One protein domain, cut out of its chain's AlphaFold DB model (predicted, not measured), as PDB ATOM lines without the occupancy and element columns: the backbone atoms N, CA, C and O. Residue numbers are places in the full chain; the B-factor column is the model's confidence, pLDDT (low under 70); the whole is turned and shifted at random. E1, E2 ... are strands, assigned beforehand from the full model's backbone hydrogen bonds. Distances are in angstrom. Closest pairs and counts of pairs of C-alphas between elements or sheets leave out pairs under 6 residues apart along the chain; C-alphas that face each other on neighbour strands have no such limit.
ATOM      1  N   CYS A 322     526.026 238.521 497.406       97.94
ATOM      2  CA  CYS A 322     526.052 239.901 496.958       97.94
ATOM      3  C   CYS A 322     527.312 240.146 496.124       97.94
ATOM      4  O   CYS A 322     528.403 239.735 496.515       97.94
ATOM      5  N   ALA A 323     527.158 240.824 494.989       98.00
ATOM      6  CA  ALA A 323     528.254 241.380 494.212       98.00
ATOM      7  C   ALA A 323     528.407 242.861 494.545       98.00
ATOM      8  O   ALA A 323     527.424 243.600 494.513       98.00
ATOM      9  N   TRP A 324     529.636 243.297 494.810       97.44
ATOM     10  CA  TRP A 324     530.007 244.706 494.912       97.44
ATOM     11  C   TRP A 324     530.825 245.085 493.689       97.44
ATOM     12  O   TRP A 324     531.932 244.577 493.494       97.44
ATOM     13  N   VAL A 325     530.273 245.975 492.869       97.75
ATOM     14  CA  VAL A 325     530.841 246.399 491.589       97.75
ATOM     15  C   VAL A 325     531.057 247.907 491.615       97.75
ATOM     16  O   VAL A 325     530.153 248.676 491.941       97.75
ATOM     17  N   CYS A 326     532.268 248.338 491.269       97.50
ATOM     18  CA  CYS A 326     532.590 249.749 491.103       97.50
ATOM     19  C   CYS A 326     532.342 250.166 489.645       97.50
ATOM     20  O   CYS A 326     533.221 250.061 488.787       97.50
ATOM     21  N   GLU A 327     531.122 250.606 489.342       97.38
ATOM     22  CA  GLU A 327     530.735 251.015 487.991       97.38
ATOM     23  C   GLU A 327     531.477 252.295 487.571       97.38
ATOM     24  O   GLU A 327     531.661 253.216 488.368       97.38
ATOM     25  N   HIS A 328     531.896 252.349 486.302       97.69
ATOM     26  CA  HIS A 328     532.651 253.454 485.690       97.69
ATOM     27  C   HIS A 328     533.989 253.799 486.368       97.69
ATOM     28  O   HIS A 328     534.521 254.892 486.145       97.69
ATOM     29  N   ASN A 329     534.557 252.890 487.168       96.94
ATOM     30  CA  ASN A 329     535.898 253.073 487.715       96.94
ATOM     31  C   ASN A 329     536.930 253.127 486.570       96.94
ATOM     32  O   ASN A 329     536.876 252.285 485.668       96.94
ATOM     33  N   PRO A 330     537.879 254.081 486.562       96.56
ATOM     34  CA  PRO A 330     538.950 254.085 485.570       96.56
ATOM     35  C   PRO A 330     539.718 252.759 485.596       96.56
ATOM     36  O   PRO A 330     540.121 252.309 486.664       96.56
ATOM     37  N   LYS A 331     539.979 252.152 484.429       95.56
ATOM     38  CA  LYS A 331     540.638 250.830 484.323       95.56
ATOM     39  C   LYS A 331     542.017 250.758 485.003       95.56
ATOM     40  O   LYS A 331     542.479 249.678 485.338       95.56
ATOM     41  N   SER A 332     542.685 251.898 485.192       95.88
ATOM     42  CA  SER A 332     543.985 251.999 485.866       95.88
ATOM     43  C   SER A 332     543.894 252.147 487.391       95.88
ATOM     44  O   SER A 332     544.924 252.121 488.070       95.88
ATOM     45  N   ALA A 333     542.696 252.340 487.947       96.00
ATOM     46  CA  ALA A 333     542.505 252.550 489.373       96.00
ATOM     47  C   ALA A 333     542.544 251.214 490.130       96.00
ATOM     48  O   ALA A 333     541.797 250.293 489.828       96.00
ATOM     49  N   LYS A 334     543.397 251.129 491.159       96.31
ATOM     50  CA  LYS A 334     543.504 249.950 492.046       96.31
ATOM     51  C   LYS A 334     542.443 249.918 493.150       96.31
ATOM     52  O   LYS A 334     542.284 248.913 493.833       96.31
ATOM     53  N   THR A 335     541.730 251.023 493.345       95.75
ATOM     54  CA  THR A 335     540.647 251.175 494.320       95.75
ATOM     55  C   THR A 335     539.424 251.800 493.652       95.75
ATOM     56  O   THR A 335     539.536 252.387 492.574       95.75
ATOM     57  N   CYS A 336     538.249 251.659 494.265       96.00
ATOM     58  CA  CYS A 336     537.028 252.296 493.780       96.00
ATOM     59  C   CYS A 336     537.059 253.803 494.090       96.00
ATOM     60  O   CYS A 336     537.026 254.204 495.255       96.00
ATOM     61  N   LEU A 337     537.161 254.651 493.063       95.50
ATOM     62  CA  LEU A 337     537.344 256.100 493.225       95.50
ATOM     63  C   LEU A 337     536.010 256.848 493.352       95.50
ATOM     64  O   LEU A 337     535.627 257.590 492.454       95.50
ATOM     65  N   LEU A 338     535.322 256.698 494.485       94.12
ATOM     66  CA  LEU A 338     533.989 257.289 494.725       94.12
ATOM     67  C   LEU A 338     533.933 258.822 494.630       94.12
ATOM     68  O   LEU A 338     532.868 259.389 494.409       94.12
ATOM     69  N   ASN A 339     535.079 259.495 494.739       92.31
ATOM     70  CA  ASN A 339     535.182 260.947 494.572       92.31
ATOM     71  C   ASN A 339     535.137 261.394 493.100       92.31
ATOM     72  O   ASN A 339     535.095 262.589 492.815       92.31
ATOM     73  N   HIS A 340     535.160 260.456 492.150       94.50
ATOM     74  CA  HIS A 340     535.036 260.750 490.729       94.50
ATOM     75  C   HIS A 340     533.547 260.789 490.325       94.50
ATOM     76  O   HIS A 340     532.818 259.843 490.611       94.50
ATOM     77  N   PRO A 341     533.071 261.815 489.592       91.50
ATOM     78  CA  PRO A 341     531.638 262.130 489.448       91.50
ATOM     79  C   PRO A 341     530.779 261.076 488.730       91.50
ATOM     80  O   PRO A 341     529.559 261.194 488.704       91.50
ATOM     81  N   LYS A 342     531.402 260.070 488.111       95.81
ATOM     82  CA  LYS A 342     530.717 258.971 487.410       95.81
ATOM     83  C   LYS A 342     530.882 257.618 488.098       95.81
ATOM     84  O   LYS A 342     530.236 256.665 487.683       95.81
ATOM     85  N   VAL A 343     531.755 257.530 489.103       96.25
ATOM     86  CA  VAL A 343     532.079 256.268 489.768       96.25
ATOM     87  C   VAL A 343     531.061 256.004 490.861       96.25
ATOM     88  O   VAL A 343     530.851 256.842 491.736       96.25
ATOM     89  N   THR A 344     530.443 254.828 490.830       96.88
ATOM     90  CA  THR A 344     529.448 254.430 491.830       96.88
ATOM     91  C   THR A 344     529.723 253.023 492.325       96.88
ATOM     92  O   THR A 344     529.898 252.106 491.527       96.88
ATOM     93  N   CYS A 345     529.720 252.840 493.647       97.19
ATOM     94  CA  CYS A 345     529.735 251.513 494.246       97.19
ATOM     95  C   CYS A 345     528.315 250.955 494.281       97.19
ATOM     96  O   CYS A 345     527.419 251.543 494.895       97.19
ATOM     97  N   VAL A 346     528.122 249.823 493.620       97.19
ATOM     98  CA  VAL A 346     526.828 249.168 493.475       97.19
ATOM     99  C   VAL A 346     526.887 247.797 494.121       97.19
ATOM    100  O   VAL A 346     527.801 247.022 493.843       97.19
ATOM    101  N   ARG A 347     525.907 247.498 494.974       96.94
ATOM    102  CA  ARG A 347     525.654 246.151 495.483       96.94
ATOM    103  C   ARG A 347     524.434 245.569 494.789       96.94
ATOM    104  O   ARG A 347     523.404 246.235 494.743       96.94
ATOM    105  N   SER A 348     524.534 244.329 494.339       97.69
ATOM    106  CA  SER A 348     523.412 243.566 493.783       97.69
ATOM    107  C   SER A 348     523.399 242.167 494.392       97.69
ATOM    108  O   SER A 348     524.466 241.614 494.656       97.69
ATOM    109  N   ARG A 349     522.221 241.581 494.622       97.69
ATOM    110  CA  ARG A 349     522.059 240.208 495.123       97.69
ATOM    111  C   ARG A 349     521.787 239.246 493.973       97.69
ATOM    112  O   ARG A 349     520.942 239.517 493.126       97.69
ATOM    113  N   CYS A 350     522.436 238.090 493.993       97.81
ATOM    114  CA  CYS A 350     522.147 236.999 493.076       97.81
ATOM    115  C   CYS A 350     520.810 236.323 493.428       97.81
ATOM    116  O   CYS A 350     520.655 235.769 494.523       97.81
ATOM    117  N   ASN A 351     519.834 236.386 492.519       96.44
ATOM    118  CA  ASN A 351     518.504 235.802 492.708       96.44
ATOM    119  C   ASN A 351     518.422 234.352 492.181       96.44
ATOM    120  O   ASN A 351     519.372 233.821 491.616       96.44
ATOM    121  N   ALA A 352     517.273 233.693 492.374       94.19
ATOM    122  CA  ALA A 352     517.074 232.294 491.971       94.19
ATOM    123  C   ALA A 352     517.039 232.084 490.444       94.19
ATOM    124  O   ALA A 352     517.183 230.953 489.989       94.19
ATOM    125  N   SER A 353     516.856 233.153 489.664       95.69
ATOM    126  CA  SER A 353     516.881 233.120 488.198       95.69
ATOM    127  C   SER A 353     518.300 233.218 487.625       95.69
ATOM    128  O   SER A 353     518.452 233.184 486.409       95.69
ATOM    129  N   GLY A 354     519.329 233.366 488.469       96.31
ATOM    130  CA  GLY A 354     520.706 233.578 488.018       96.31
ATOM    131  C   GLY A 354     521.014 235.024 487.613       96.31
ATOM    132  O   GLY A 354     521.999 235.282 486.925       96.31
ATOM    133  N   GLU A 355     520.195 235.986 488.047       97.56
ATOM    134  CA  GLU A 355     520.381 237.406 487.745       97.56
ATOM    135  C   GLU A 355     520.832 238.194 488.982       97.56
ATOM    136  O   GLU A 355     520.363 237.973 490.104       97.56
ATOM    137  N   TRP A 356     521.710 239.177 488.765       97.06
ATOM    138  CA  TRP A 356     522.056 240.181 489.769       97.06
ATOM    139  C   TRP A 356     520.912 241.196 489.909       97.06
ATOM    140  O   TRP A 356     520.768 242.109 489.098       97.06
ATOM    141  N   ALA A 357     520.102 241.041 490.952       95.81
ATOM    142  CA  ALA A 357     518.948 241.877 491.270       95.81
ATOM    143  C   ALA A 357     519.203 242.774 492.497       95.81
ATOM    144  O   ALA A 357     520.307 242.824 493.035       95.81
ATOM    145  N   ASP A 358     518.178 243.502 492.948       94.38
ATOM    146  CA  ASP A 358     518.209 244.308 494.180       94.38
ATOM    147  C   ASP A 358     519.341 245.353 494.224       94.38
ATOM    148  O   ASP A 358     520.018 245.535 495.240       94.38
ATOM    149  N   ARG A 359     519.544 246.044 493.095       96.88
ATOM    150  CA  ARG A 359     520.595 247.052 492.911       96.88
ATOM    151  C   ARG A 359     520.503 248.159 493.968       96.88
ATOM    152  O   ARG A 359     519.526 248.904 494.019       96.88
ATOM    153  N   PHE A 360     521.566 248.333 494.746       95.69
ATOM    154  CA  PHE A 360     521.704 249.363 495.772       95.69
ATOM    155  C   PHE A 360     522.981 250.179 495.549       95.69
ATOM    156  O   PHE A 360     524.063 249.615 495.395       95.69
ATOM    157  N   VAL A 361     522.871 251.510 495.535       95.69
ATOM    158  CA  VAL A 361     524.001 252.416 495.269       95.69
ATOM    159  C   VAL A 361     524.505 253.022 496.572       95.69
ATOM    160  O   VAL A 361     523.785 253.774 497.230       95.69
ATOM    161  N   TYR A 362     525.767 252.766 496.905       92.00
ATOM    162  CA  TYR A 362     526.439 253.426 498.021       92.00
ATOM    163  C   TYR A 362     526.939 254.807 497.592       92.00
ATOM    164  O   TYR A 362     527.602 254.950 496.564       92.00
ATOM    165  N   ARG A 363     526.644 255.826 498.404       82.50
ATOM    166  CA  ARG A 363     527.079 257.219 498.183       82.50
ATOM    167  C   ARG A 363     528.161 257.692 499.157       82.50
ATOM    168  O   ARG A 363     528.528 258.859 499.135       82.50
ATOM    169  N   THR A 364     528.643 256.815 500.032       83.88
ATOM    170  CA  THR A 364     529.575 257.175 501.105       83.88
ATOM    171  C   THR A 364     530.985 256.685 500.792       83.88
ATOM    172  O   THR A 364     531.160 255.618 500.210       83.88
ATOM    173  N   GLU A 365     532.011 257.417 501.238       80.50
ATOM    174  CA  GLU A 365     533.425 257.018 501.089       80.50
ATOM    175  C   GLU A 365     533.765 255.690 501.800       80.50
ATOM    176  O   GLU A 365     534.819 255.107 501.566       80.50
ATOM    177  N   ARG A 366     532.869 255.197 502.666       84.56
ATOM    178  CA  ARG A 366     533.006 253.927 503.395       84.56
ATOM    179  C   ARG A 366     532.438 252.722 502.641       84.56
ATOM    180  O   ARG A 366     532.286 251.662 503.244       84.56
ATOM    181  N   ALA A 367     532.075 252.863 501.367       87.00
ATOM    182  CA  ALA A 367     531.514 251.748 500.619       87.00
ATOM    183  C   ALA A 367     532.532 250.592 500.484       87.00
ATOM    184  O   ALA A 367     533.709 250.842 500.220       87.00
ATOM    185  N   PRO A 368     532.102 249.325 500.605       90.38
ATOM    186  CA  PRO A 368     532.997 248.163 500.593       90.38
ATOM    187  C   PRO A 368     533.538 247.789 499.199       90.38
ATOM    188  O   PRO A 368     534.224 246.776 499.067       90.38
ATOM    189  N   CYS A 369     533.234 248.562 498.146       93.50
ATOM    190  CA  CYS A 369     533.670 248.243 496.788       93.50
ATOM    191  C   CYS A 369     535.190 248.321 496.627       93.50
ATOM    192  O   CYS A 369     535.836 249.312 496.972       93.50
ATOM    193  N   MET A 370     535.742 247.294 495.988       95.06
ATOM    194  CA  MET A 370     537.104 247.300 495.466       95.06
ATOM    195  C   MET A 370     537.096 247.756 493.999       95.06
ATOM    196  O   MET A 370     536.034 248.011 493.430       95.06
ATOM    197  N   ALA A 371     538.274 247.928 493.392       96.00
ATOM    198  CA  ALA A 371     538.340 248.232 491.961       96.00
ATOM    199  C   ALA A 371     537.798 247.080 491.105       96.00
ATOM    200  O   ALA A 371     537.102 247.327 490.124       96.00
ATOM    201  N   GLU A 372     538.095 245.845 491.504       96.38
ATOM    202  CA  GLU A 372     537.538 244.635 490.910       96.38
ATOM    203  C   GLU A 372     536.229 244.249 491.601       96.38
ATOM    204  O   GLU A 372     536.025 244.520 492.791       96.38
ATOM    205  N   SER A 373     535.334 243.606 490.850       96.75
ATOM    206  CA  SER A 373     534.088 243.081 491.397       96.75
ATOM    207  C   SER A 373     534.383 242.016 492.449       96.75
ATOM    208  O   SER A 373     535.126 241.073 492.180       96.75
ATOM    209  N   THR A 374     533.765 242.126 493.622       96.94
ATOM    210  CA  THR A 374     533.888 241.115 494.682       96.94
ATOM    211  C   THR A 374     532.534 240.483 494.959       96.94
ATOM    212  O   THR A 374     531.519 241.171 494.889       96.94
ATOM    213  N   VAL A 375     532.513 239.183 495.261       97.06
ATOM    214  CA  VAL A 375     531.302 238.436 495.632       97.06
ATOM    215  C   VAL A 375     531.509 237.788 496.995       97.06
ATOM    216  O   VAL A 375     532.554 237.192 497.247       97.06
ATOM    217  N   LYS A 376     530.540 237.958 497.895       96.44
ATOM    218  CA  LYS A 376     530.538 237.481 499.291       96.44
ATOM    219  C   LYS A 376     529.092 237.282 499.747       96.44
ATOM    220  O   LYS A 376     528.154 237.665 499.052       96.44
ATOM    221  N   GLU A 377     528.913 236.700 500.924       96.06
ATOM    222  CA  GLU A 377     527.602 236.616 501.571       96.06
ATOM    223  C   GLU A 377     527.032 238.018 501.829       96.06
ATOM    224  O   GLU A 377     527.764 238.939 502.197       96.06
ATOM    225  N   CYS A 378     525.733 238.193 501.581       93.00
ATOM    226  CA  CYS A 378     525.058 239.457 501.853       93.00
ATOM    227  C   CYS A 378     524.958 239.718 503.367       93.00
ATOM    228  O   CYS A 378     524.623 238.825 504.141       93.00
TER     229      CYS A 378
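What this domain is: This is residues 322 to 378 of the 380 residues of an uncharacterized protein of Bdellovibrio sp (UniProt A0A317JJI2). The domain is a single strongly twisted sheet of four antiparallel strands, with long loops gathered at one end of it and the tight turn of residues 351 to 355 at the other. Residues 328 to 343 make a long loop at the first end, and residues 363 to 373 start from the same end and cross from one edge of the sheet to the other. The printed part has 57 residues, with no named helix and four named strands, E1, E2, E3 and E4 along the chain; the order across the sheet is E3, E2, E1, E4. The class is all strand, though under half of the residues, 24 of 57, are in named elements. The whole is compact, with a radius of gyration of the C-alphas of 11.3 A, and elongated, with spans of 33 by 20 by 17 A.

Where its parts are: E1 is residues 322 to 327, 15.0 A from first to last C-alpha, and begins with C-alpha 322 at (526.052, 239.901, 496.958). E2, residues 344 to 350, is 18.9 A long, with C-alpha 344 at (529.448, 254.430, 491.830). E3, residues 356 to 362, is 16.2 A long. E4, residues 374 to 377, is 10.4 A long and ends with C-alpha 377 at (527.602, 236.616, 501.571).

How they stand to each other: E1 and E2 are a hairpin of antiparallel neighbours, with 151 degrees between their directions; N 323 and O 348 are 2.8 A apart, within hydrogen-bond range. E2 and E3 form the next hairpin, antiparallel at 151 degrees, with N 349 and O 357 within hydrogen-bond range at 2.8 A. E1, E2 and E3 are a meander, each strand the antiparallel neighbour of the one before. E4 is the antiparallel neighbour of E1, at 154 degrees; C-alphas 323 and 375 face each other at 4.5 A, and N 324 and O 374 are within hydrogen-bond range at 2.8 A. The four strands are a Greek key, a meander whose first strand is also the antiparallel neighbour of the fourth. E3 and E4 are the edge strands and are apart. From edge to edge the strands' lines turn by 75 degrees.

The domain as a whole: The C-alphas farthest apart are those of Asn 339 and Ala 352, at 34.0 A, while those of Cys 322 and Cys 378, the first and last printed residues, are 5.0 A apart. The links E1 to E2, of 16 residues, and E3 to E4, of 11, are long; E2 to E3, of 5, is tight. The printed part has no cut. Its mean pLDDT is 94.9, and no printed residue is under 70 in this predicted model.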